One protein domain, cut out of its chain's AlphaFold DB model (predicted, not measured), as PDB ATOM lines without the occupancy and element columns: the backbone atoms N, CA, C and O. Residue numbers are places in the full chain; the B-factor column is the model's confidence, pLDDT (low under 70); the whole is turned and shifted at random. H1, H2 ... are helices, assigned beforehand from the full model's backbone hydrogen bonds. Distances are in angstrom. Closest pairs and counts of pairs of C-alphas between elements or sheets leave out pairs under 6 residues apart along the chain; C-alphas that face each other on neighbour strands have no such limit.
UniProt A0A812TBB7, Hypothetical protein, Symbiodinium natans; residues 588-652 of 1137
ATOM      1  N   HIS A 588      31.393  11.160  28.724       75.62
ATOM      2  CA  HIS A 588      31.410  10.572  30.061       75.62
ATOM      3  C   HIS A 588      30.174   9.706  30.359       75.62
ATOM      4  O   HIS A 588      30.197   8.958  31.334       75.62
ATOM      5  N   ASN A 589      29.146   9.754  29.504       74.62
ATOM      6  CA  ASN A 589      27.987   8.867  29.523       74.62
ATOM      7  C   ASN A 589      27.959   7.986  28.253       74.62
ATOM      8  O   ASN A 589      27.122   8.206  27.371       74.62
ATOM      9  N   PRO A 590      28.863   6.988  28.131       71.06
ATOM     10  CA  PRO A 590      29.055   6.213  26.900       71.06
ATOM     11  C   PRO A 590      27.787   5.482  26.437       71.06
ATOM     12  O   PRO A 590      27.573   5.335  25.236       71.06
ATOM     13  N   ASP A 591      26.918   5.096  27.372       74.69
ATOM     14  CA  ASP A 591      25.696   4.339  27.083       74.69
ATOM     15  C   ASP A 591      24.582   5.204  26.471       74.69
ATOM     16  O   ASP A 591      23.740   4.708  25.725       74.69
ATOM     17  N   ALA A 592      24.571   6.508  26.770       75.62
ATOM     18  CA  ALA A 592      23.466   7.402  26.423       75.62
ATOM     19  C   ALA A 592      23.833   8.459  25.373       75.62
ATOM     20  O   ALA A 592      22.948   8.913  24.647       75.62
ATOM     21  N   TYR A 593      25.109   8.847  25.249       82.44
ATOM     22  CA  TYR A 593      25.467  10.060  24.507       82.44
ATOM     23  C   TYR A 593      25.171  10.010  23.006       82.44
ATOM     24  O   TYR A 593      24.696  10.995  22.445       82.44
ATOM     25  N   ALA A 594      25.362   8.862  22.350       84.62
ATOM     26  CA  ALA A 594      25.040   8.718  20.931       84.62
ATOM     27  C   ALA A 594      23.522   8.748  20.671       84.62
ATOM     28  O   ALA A 594      23.073   9.350  19.696       84.62
ATOM     29  N   ALA A 595      22.728   8.123  21.548       87.75
ATOM     30  CA  ALA A 595      21.270   8.140  21.458       87.75
ATOM     31  C   ALA A 595      20.721   9.543  21.741       87.75
ATOM     32  O   ALA A 595      19.906  10.060  20.977       87.75
ATOM     33  N   PHE A 596      21.238  10.195  22.782       90.50
ATOM     34  CA  PHE A 596      20.832  11.541  23.154       90.50
ATOM     35  C   PHE A 596      21.255  12.585  22.110       90.50
ATOM     36  O   PHE A 596      20.505  13.517  21.840       90.50
ATOM     37  N   ALA A 597      22.411  12.419  21.459       90.31
ATOM     38  CA  ALA A 597      22.831  13.288  20.359       90.31
ATOM     39  C   ALA A 597      21.864  13.237  19.165       90.31
ATOM     40  O   ALA A 597      21.654  14.261  18.518       90.31
ATOM     41  N   ARG A 598      21.224  12.087  18.900       90.19
ATOM     42  CA  ARG A 598      20.162  11.989  17.885       90.19
ATOM     43  C   ARG A 598      18.910  12.743  18.319       90.19
ATOM     44  O   ARG A 598      18.469  13.617  17.583       90.19
ATOM     45  N   SER A 599      18.402  12.488  19.529       91.38
ATOM     46  CA  SER A 599      17.226  13.213  20.036       91.38
ATOM     47  C   SER A 599      17.475  14.718  20.135       91.38
ATOM     48  O   SER A 599      16.582  15.517  19.884       91.38
ATOM     49  N   PHE A 600      18.708  15.128  20.444       93.50
ATOM     50  CA  PHE A 600      19.103  16.532  20.503       93.50
ATOM     51  C   PHE A 600      18.941  17.252  19.161       93.50
ATOM     52  O   PHE A 600      18.603  18.432  19.155       93.50
ATOM     53  N   LEU A 601      19.138  16.573  18.026       92.81
ATOM     54  CA  LEU A 601      18.922  17.162  16.698       92.81
ATOM     55  C   LEU A 601      17.435  17.399  16.385       92.81
ATOM     56  O   LEU A 601      17.131  18.246  15.550       92.81
ATOM     57  N   GLU A 602      16.529  16.693  17.065       93.06
ATOM     58  CA  GLU A 602      15.075  16.773  16.867       93.06
ATOM     59  C   GLU A 602      14.396  17.794  17.795       93.06
ATOM     60  O   GLU A 602      13.256  18.191  17.550       93.06
ATOM     61  N   LEU A 603      15.090  18.252  18.845       93.12
ATOM     62  CA  LEU A 603      14.554  19.236  19.788       93.12
ATOM     63  C   LEU A 603      14.212  20.562  19.103       93.12
ATOM     64  O   LEU A 603      14.969  21.092  18.283       93.12
ATOM     65  N   SER A 604      13.090  21.154  19.509       92.25
ATOM     66  CA  SER A 604      12.692  22.477  19.039       92.25
ATOM     67  C   SER A 604      13.620  23.564  19.590       92.25
ATOM     68  O   SER A 604      14.128  23.488  20.710       92.25
ATOM     69  N   ALA A 605      13.773  24.667  18.850       88.94
ATOM     70  CA  ALA A 605      14.574  25.802  19.314       88.94
ATOM     71  C   ALA A 605      14.092  26.351  20.671       88.94
ATOM     72  O   ALA A 605      14.893  26.878  21.442       88.94
ATOM     73  N   SER A 606      12.792  26.224  20.977       90.12
ATOM     74  CA  SER A 606      12.191  26.670  22.239       90.12
ATOM     75  C   SER A 606      12.688  25.899  23.467       90.12
ATOM     76  O   SER A 606      12.681  26.453  24.562       90.12
ATOM     77  N   GLU A 607      13.183  24.675  23.292       90.31
ATOM     78  CA  GLU A 607      13.656  23.804  24.377       90.31
ATOM     79  C   GLU A 607      15.147  23.984  24.688       90.31
ATOM     80  O   GLU A 607      15.632  23.514  25.716       90.31
ATOM     81  N   LEU A 608      15.864  24.703  23.823       93.69
ATOM     82  CA  LEU A 608      17.300  24.936  23.921       93.69
ATOM     83  C   LEU A 608      17.612  26.336  24.459       93.69
ATOM     84  O   LEU A 608      16.881  27.304  24.212       93.69
ATOM     85  N   ASP A 609      18.728  26.454  25.178       93.75
ATOM     86  CA  ASP A 609      19.295  27.749  25.540       93.75
ATOM     87  C   ASP A 609      19.917  28.429  24.307       93.75
ATOM     88  O   ASP A 609      20.484  27.781  23.424       93.75
ATOM     89  N   VAL A 610      19.790  29.753  24.229       92.19
ATOM     90  CA  VAL A 610      20.167  30.533  23.033       92.19
ATOM     91  C   VAL A 610      21.678  30.786  22.960       92.19
ATOM     92  O   VAL A 610      22.209  31.083  21.888       92.19
ATOM     93  N   GLY A 611      22.379  30.681  24.090       91.00
ATOM     94  CA  GLY A 611      23.789  31.043  24.204       91.00
ATOM     95  C   GLY A 611      24.767  29.926  23.826       91.00
ATOM     96  O   GLY A 611      25.881  30.225  23.379       91.00
ATOM     97  N   PHE A 612      24.367  28.658  23.968       94.19
ATOM     98  CA  PHE A 612      25.230  27.501  23.730       94.19
ATOM     99  C   PHE A 612      24.533  26.360  22.978       94.19
ATOM    100  O   PHE A 612      24.957  26.048  21.862       94.19
ATOM    101  N   ALA A 613      23.468  25.756  23.524       94.56
ATOM    102  CA  ALA A 613      22.885  24.545  22.934       94.56
ATOM    103  C   ALA A 613      22.221  24.800  21.573       94.56
ATOM    104  O   ALA A 613      22.455  24.050  20.627       94.56
ATOM    105  N   TRP A 614      21.449  25.880  21.426       93.81
ATOM    106  CA  TRP A 614      20.826  26.213  20.142       93.81
ATOM    107  C   TRP A 614      21.856  26.536  19.041       93.81
ATOM    108  O   TRP A 614      21.750  25.966  17.952       93.81
ATOM    109  N   PRO A 615      22.894  27.372  19.279       92.06
ATOM    110  CA  PRO A 615      23.988  27.539  18.324       92.06
ATOM    111  C   PRO A 615      24.684  26.224  17.955       92.06
ATOM    112  O   PRO A 615      24.962  26.013  16.776       92.06
ATOM    113  N   LEU A 616      24.923  25.340  18.932       93.50
ATOM    114  CA  LEU A 616      25.553  24.037  18.706       93.50
ATOM    115  C   LEU A 616      24.696  23.136  17.805       93.50
ATOM    116  O   LEU A 616      25.207  22.589  16.828       93.50
ATOM    117  N   GLN A 617      23.393  23.027  18.090       95.38
ATOM    118  CA  GLN A 617      22.441  22.278  17.265       95.38
ATOM    119  C   GLN A 617      22.379  22.853  15.847       95.38
ATOM    120  O   GLN A 617      22.474  22.118  14.868       95.38
ATOM    121  N   ARG A 618      22.292  24.181  15.716       93.38
ATOM    122  CA  ARG A 618      22.258  24.863  14.417       93.38
ATOM    123  C   ARG A 618      23.516  24.594  13.593       93.38
ATOM    124  O   ARG A 618      23.421  24.424  12.383       93.38
ATOM    125  N   ASP A 619      24.689  24.568  14.220       90.88
ATOM    126  CA  ASP A 619      25.946  24.264  13.532       90.88
ATOM    127  C   ASP A 619      26.060  22.782  13.135       90.88
ATOM    128  O   ASP A 619      26.659  22.480  12.101       90.88
ATOM    129  N   ALA A 620      25.442  21.872  13.895       92.38
ATOM    130  CA  ALA A 620      25.302  20.467  13.514       92.38
ATOM    131  C   ALA A 620      24.337  20.290  12.328       92.38
ATOM    132  O   ALA A 620      24.664  19.612  11.361       92.38
ATOM    133  N   LEU A 621      23.185  20.964  12.348       92.38
ATOM    134  CA  LEU A 621      22.172  20.888  11.286       92.38
ATOM    135  C   LEU A 621      22.594  21.563   9.969       92.38
ATOM    136  O   LEU A 621      21.968  21.342   8.939       92.38
ATOM    137  N   ARG A 622      23.659  22.374   9.975       92.88
ATOM    138  CA  ARG A 622      24.272  22.939   8.755       92.88
ATOM    139  C   ARG A 622      25.087  21.923   7.951       92.88
ATOM    140  O   ARG A 622      25.571  22.266   6.873       92.88
ATOM    141  N   ARG A 623      25.311  20.720   8.486       91.44
ATOM    142  CA  ARG A 623      26.006  19.635   7.784       91.44
ATOM    143  C   ARG A 623      25.111  19.030   6.705       91.44
ATOM    144  O   ARG A 623      23.893  19.170   6.765       91.44
ATOM    145  N   ALA A 624      25.711  18.397   5.698       83.62
ATOM    146  CA  ALA A 624      24.975  17.969   4.510       83.62
ATOM    147  C   ALA A 624      24.049  16.774   4.793       83.62
ATOM    148  O   ALA A 624      23.053  16.588   4.095       83.62
ATOM    149  N   SER A 625      24.352  15.979   5.825       91.06
ATOM    150  CA  SER A 625      23.557  14.817   6.225       91.06
ATOM    151  C   SER A 625      23.369  14.718   7.743       91.06
ATOM    152  O   SER A 625      24.154  15.256   8.526       91.06
ATOM    153  N   ALA A 626      22.346  13.970   8.174       87.31
ATOM    154  CA  ALA A 626      22.115  13.667   9.591       87.31
ATOM    155  C   ALA A 626      23.268  12.860  10.219       87.31
ATOM    156  O   ALA A 626      23.554  13.006  11.407       87.31
ATOM    157  N   VAL A 627      23.959  12.040   9.418       89.25
ATOM    158  CA  VAL A 627      25.142  11.284   9.853       89.25
ATOM    159  C   VAL A 627      26.304  12.235  10.127       89.25
ATOM    160  O   VAL A 627      26.878  12.181  11.208       89.25
ATOM    161  N   GLU A 628      26.580  13.179   9.223       91.44
ATOM    162  CA  GLU A 628      27.612  14.204   9.436       91.44
ATOM    163  C   GLU A 628      27.280  15.137  10.610       91.44
ATOM    164  O   GLU A 628      28.173  15.578  11.336       91.44
ATOM    165  N   ALA A 629      25.996  15.452  10.814       91.00
ATOM    166  CA  ALA A 629      25.542  16.223  11.969       91.00
ATOM    167  C   ALA A 629      25.837  15.481  13.281       91.00
ATOM    168  O   ALA A 629      26.340  16.079  14.236       91.00
ATOM    169  N   LEU A 630      25.578  14.169  13.314       91.19
ATOM    170  CA  LEU A 630      25.888  13.314  14.453       91.19
ATOM    171  C   LEU A 630      27.405  13.202  14.665       91.19
ATOM    172  O   LEU A 630      27.879  13.463  15.764       91.19
ATOM    173  N   GLU A 631      28.183  12.899  13.625       90.12
ATOM    174  CA  GLU A 631      29.651  12.842  13.694       90.12
ATOM    175  C   GLU A 631      30.254  14.153  14.209       90.12
ATOM    176  O   GLU A 631      31.170  14.141  15.034       90.12
ATOM    177  N   PHE A 632      29.698  15.295  13.797       91.62
ATOM    178  CA  PHE A 632      30.095  16.594  14.324       91.62
ATOM    179  C   PHE A 632      29.838  16.715  15.832       91.62
ATOM    180  O   PHE A 632      30.735  17.144  16.557       91.62
ATOM    181  N   LEU A 633      28.661  16.319  16.328       91.25
ATOM    182  CA  LEU A 633      28.358  16.347  17.765       91.25
ATOM    183  C   LEU A 633      29.252  15.394  18.571       91.25
ATOM    184  O   LEU A 633      29.626  15.706  19.702       91.25
ATOM    185  N   LEU A 634      29.627  14.251  17.991       90.50
ATOM    186  CA  LEU A 634      30.498  13.259  18.626       90.50
ATOM    187  C   LEU A 634      31.995  13.586  18.469       90.50
ATOM    188  O   LEU A 634      32.833  12.943  19.112       90.50
ATOM    189  N   SER A 635      32.345  14.592  17.660       89.88
ATOM    190  CA  SER A 635      33.727  15.024  17.425       89.88
ATOM    191  C   SER A 635      34.436  15.442  18.717       89.88
ATOM    192  O   SER A 635      33.814  15.897  19.679       89.88
ATOM    193  N   GLN A 636      35.765  15.297  18.750       87.44
ATOM    194  CA  GLN A 636      36.569  15.654  19.929       87.44
ATOM    195  C   GLN A 636      36.397  17.124  20.309       87.44
ATOM    196  O   GLN A 636      36.271  17.447  21.485       87.44
ATOM    197  N   ASP A 637      36.272  17.977  19.303       86.12
ATOM    198  CA  ASP A 637      36.051  19.405  19.442       86.12
ATOM    199  C   ASP A 637      34.779  19.781  20.200       86.12
ATOM    200  O   ASP A 637      34.790  20.713  21.007       86.12
ATOM    201  N   VAL A 638      33.657  19.133  19.889       89.62
ATOM    202  CA  VAL A 638      32.378  19.412  20.556       89.62
ATOM    203  C   VAL A 638      32.381  18.801  21.949       89.62
ATOM    204  O   VAL A 638      31.967  19.452  22.904       89.62
ATOM    205  N   GLN A 639      32.921  17.595  22.079       90.81
ATOM    206  CA  GLN A 639      32.939  16.867  23.342       90.81
ATOM    207  C   GLN A 639      33.822  17.561  24.382       90.81
ATOM    208  O   GLN A 639      33.363  17.792  25.491       90.81
ATOM    209  N   GLN A 640      34.989  18.090  23.996       87.88
ATOM    210  CA  GLN A 640      35.792  18.961  24.868       87.88
ATOM    211  C   GLN A 640      35.014  20.186  25.379       87.88
ATOM    212  O   GLN A 640      35.203  20.611  26.518       87.88
ATOM    213  N   GLN A 641      34.136  20.774  24.555       90.69
ATOM    214  CA  GLN A 641      33.319  21.921  24.963       90.69
ATOM    215  C   GLN A 641      32.227  21.511  25.951       90.69
ATOM    216  O   GLN A 641      32.068  22.169  26.977       90.69
ATOM    217  N   VAL A 642      31.493  20.437  25.652       91.69
ATOM    218  CA  VAL A 642      30.429  19.907  26.518       91.69
ATOM    219  C   VAL A 642      31.011  19.459  27.859       91.69
ATOM    220  O   VAL A 642      30.551  19.923  28.903       91.69
ATOM    221  N   ASP A 643      32.080  18.662  27.838       89.44
ATOM    222  CA  ASP A 643      32.765  18.155  29.030       89.44
ATOM    223  C   ASP A 643      33.299  19.305  29.888       89.44
ATOM    224  O   ASP A 643      33.127  19.319  31.108       89.44
ATOM    225  N   GLY A 644      33.890  20.323  29.256       89.69
ATOM    226  CA  GLY A 644      34.380  21.498  29.963       89.69
ATOM    227  C   GLY A 644      33.264  22.335  30.595       89.69
ATOM    228  O   GLY A 644      33.426  22.787  31.730       89.69
ATOM    229  N   VAL A 645      32.106  22.494  29.938       91.69
ATOM    230  CA  VAL A 645      30.936  23.146  30.557       91.69
ATOM    231  C   VAL A 645      30.456  22.336  31.762       91.69
ATOM    232  O   VAL A 645      30.302  22.899  32.846       91.69
ATOM    233  N   VAL A 646      30.297  21.018  31.619       89.00
ATOM    234  CA  VAL A 646      29.841  20.139  32.709       89.00
ATOM    235  C   VAL A 646      30.813  20.149  33.894       89.00
ATOM    236  O   VAL A 646      30.395  20.188  35.055       89.00
ATOM    237  N   ALA A 647      32.119  20.168  33.625       86.50
ATOM    238  CA  ALA A 647      33.152  20.139  34.652       86.50
ATOM    239  C   ALA A 647      33.338  21.478  35.386       86.50
ATOM    240  O   ALA A 647      33.698  21.474  36.574       86.50
ATOM    241  N   HIS A 648      33.145  22.609  34.696       88.56
ATOM    242  CA  HIS A 648      33.561  23.930  35.177       88.56
ATOM    243  C   HIS A 648      32.418  24.904  35.494       88.56
ATOM    244  O   HIS A 648      32.664  25.886  36.207       88.56
ATOM    245  N   LEU A 649      31.190  24.657  35.024       89.88
ATOM    246  CA  LEU A 649      30.038  25.502  35.335       89.88
ATOM    247  C   LEU A 649      29.763  25.496  36.844       89.88
ATOM    248  O   LEU A 649      29.473  24.465  37.455       89.88
ATOM    249  N   ALA A 650      29.842  26.668  37.471       88.19
ATOM    250  CA  ALA A 650      29.469  26.810  38.870       88.19
ATOM    251  C   ALA A 650      27.943  26.874  38.989       88.19
ATOM    252  O   ALA A 650      27.308  27.731  38.386       88.19
ATOM    253  N   CYS A 651      27.349  26.021  39.820       88.31
ATOM    254  CA  CYS A 651      25.922  26.103  40.163       88.31
ATOM    255  C   CYS A 651      25.698  26.727  41.553       88.31
ATOM    256  O   CYS A 651      24.629  26.586  42.136       88.31
ATOM    257  N   THR A 652      26.711  27.397  42.112       88.44
ATOM    258  CA  THR A 652      26.679  28.001  43.451       88.44
ATOM    259  C   THR A 652      27.455  29.321  43.489       88.44
ATOM    260  O   THR A 652      28.480  29.459  42.821       88.44
TER     261      THR A 652
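This is residues 588 to 652 of the 1137 residues of the protein "Hypothetical protein" of Symbiodinium natans (UniProt A0A812TBB7). Three short helices, H1, H2 and H3, pack crosswise in a small cluster, and H4 leads away from H3 as an arm, with the free end of the printed part, residues 646 to 652, of which 646 to 648 belong to H4, sticking out. The printed part has 65 residues, 41 of them in four named helices in the order H1, H2, H3, H4 with no named strand; its class is all helix, and the whole is compact, with a radius of gyration of the C-alphas of 12.0 A and spans of 39 by 27 by 19 A.

Find C-alpha 593 at (25.467, 10.060, 24.507); H1 runs from there to 602. H2 is residues 613 to 621, and H3 residues 626 to 634. H4, residues 636 to 648, runs 17.6 A to C-alpha 648 at (33.561, 23.930, 35.177).

H1 touches H2, about perpendicular at 87 degrees, closest at C-alphas 601 and 617, 6.2 A. H1 touches H3 at C-alphas 597 and 630, 6.7 A. H2 and H3 form a helical hairpin, closest at C-alphas 620 and 629, 4.5 A. H4 is close to H3 but not clearly touching. Each O i to N i+4 pair is within hydrogen-bond range in H2 and H3, 5 of 6 in H1 and 8 of 9 in H4.

The farthest C-alphas, 624 and 652, are 40.2 A apart. The printed part has no cut, no link is long, and no printed residue is under 70 in pLDDT.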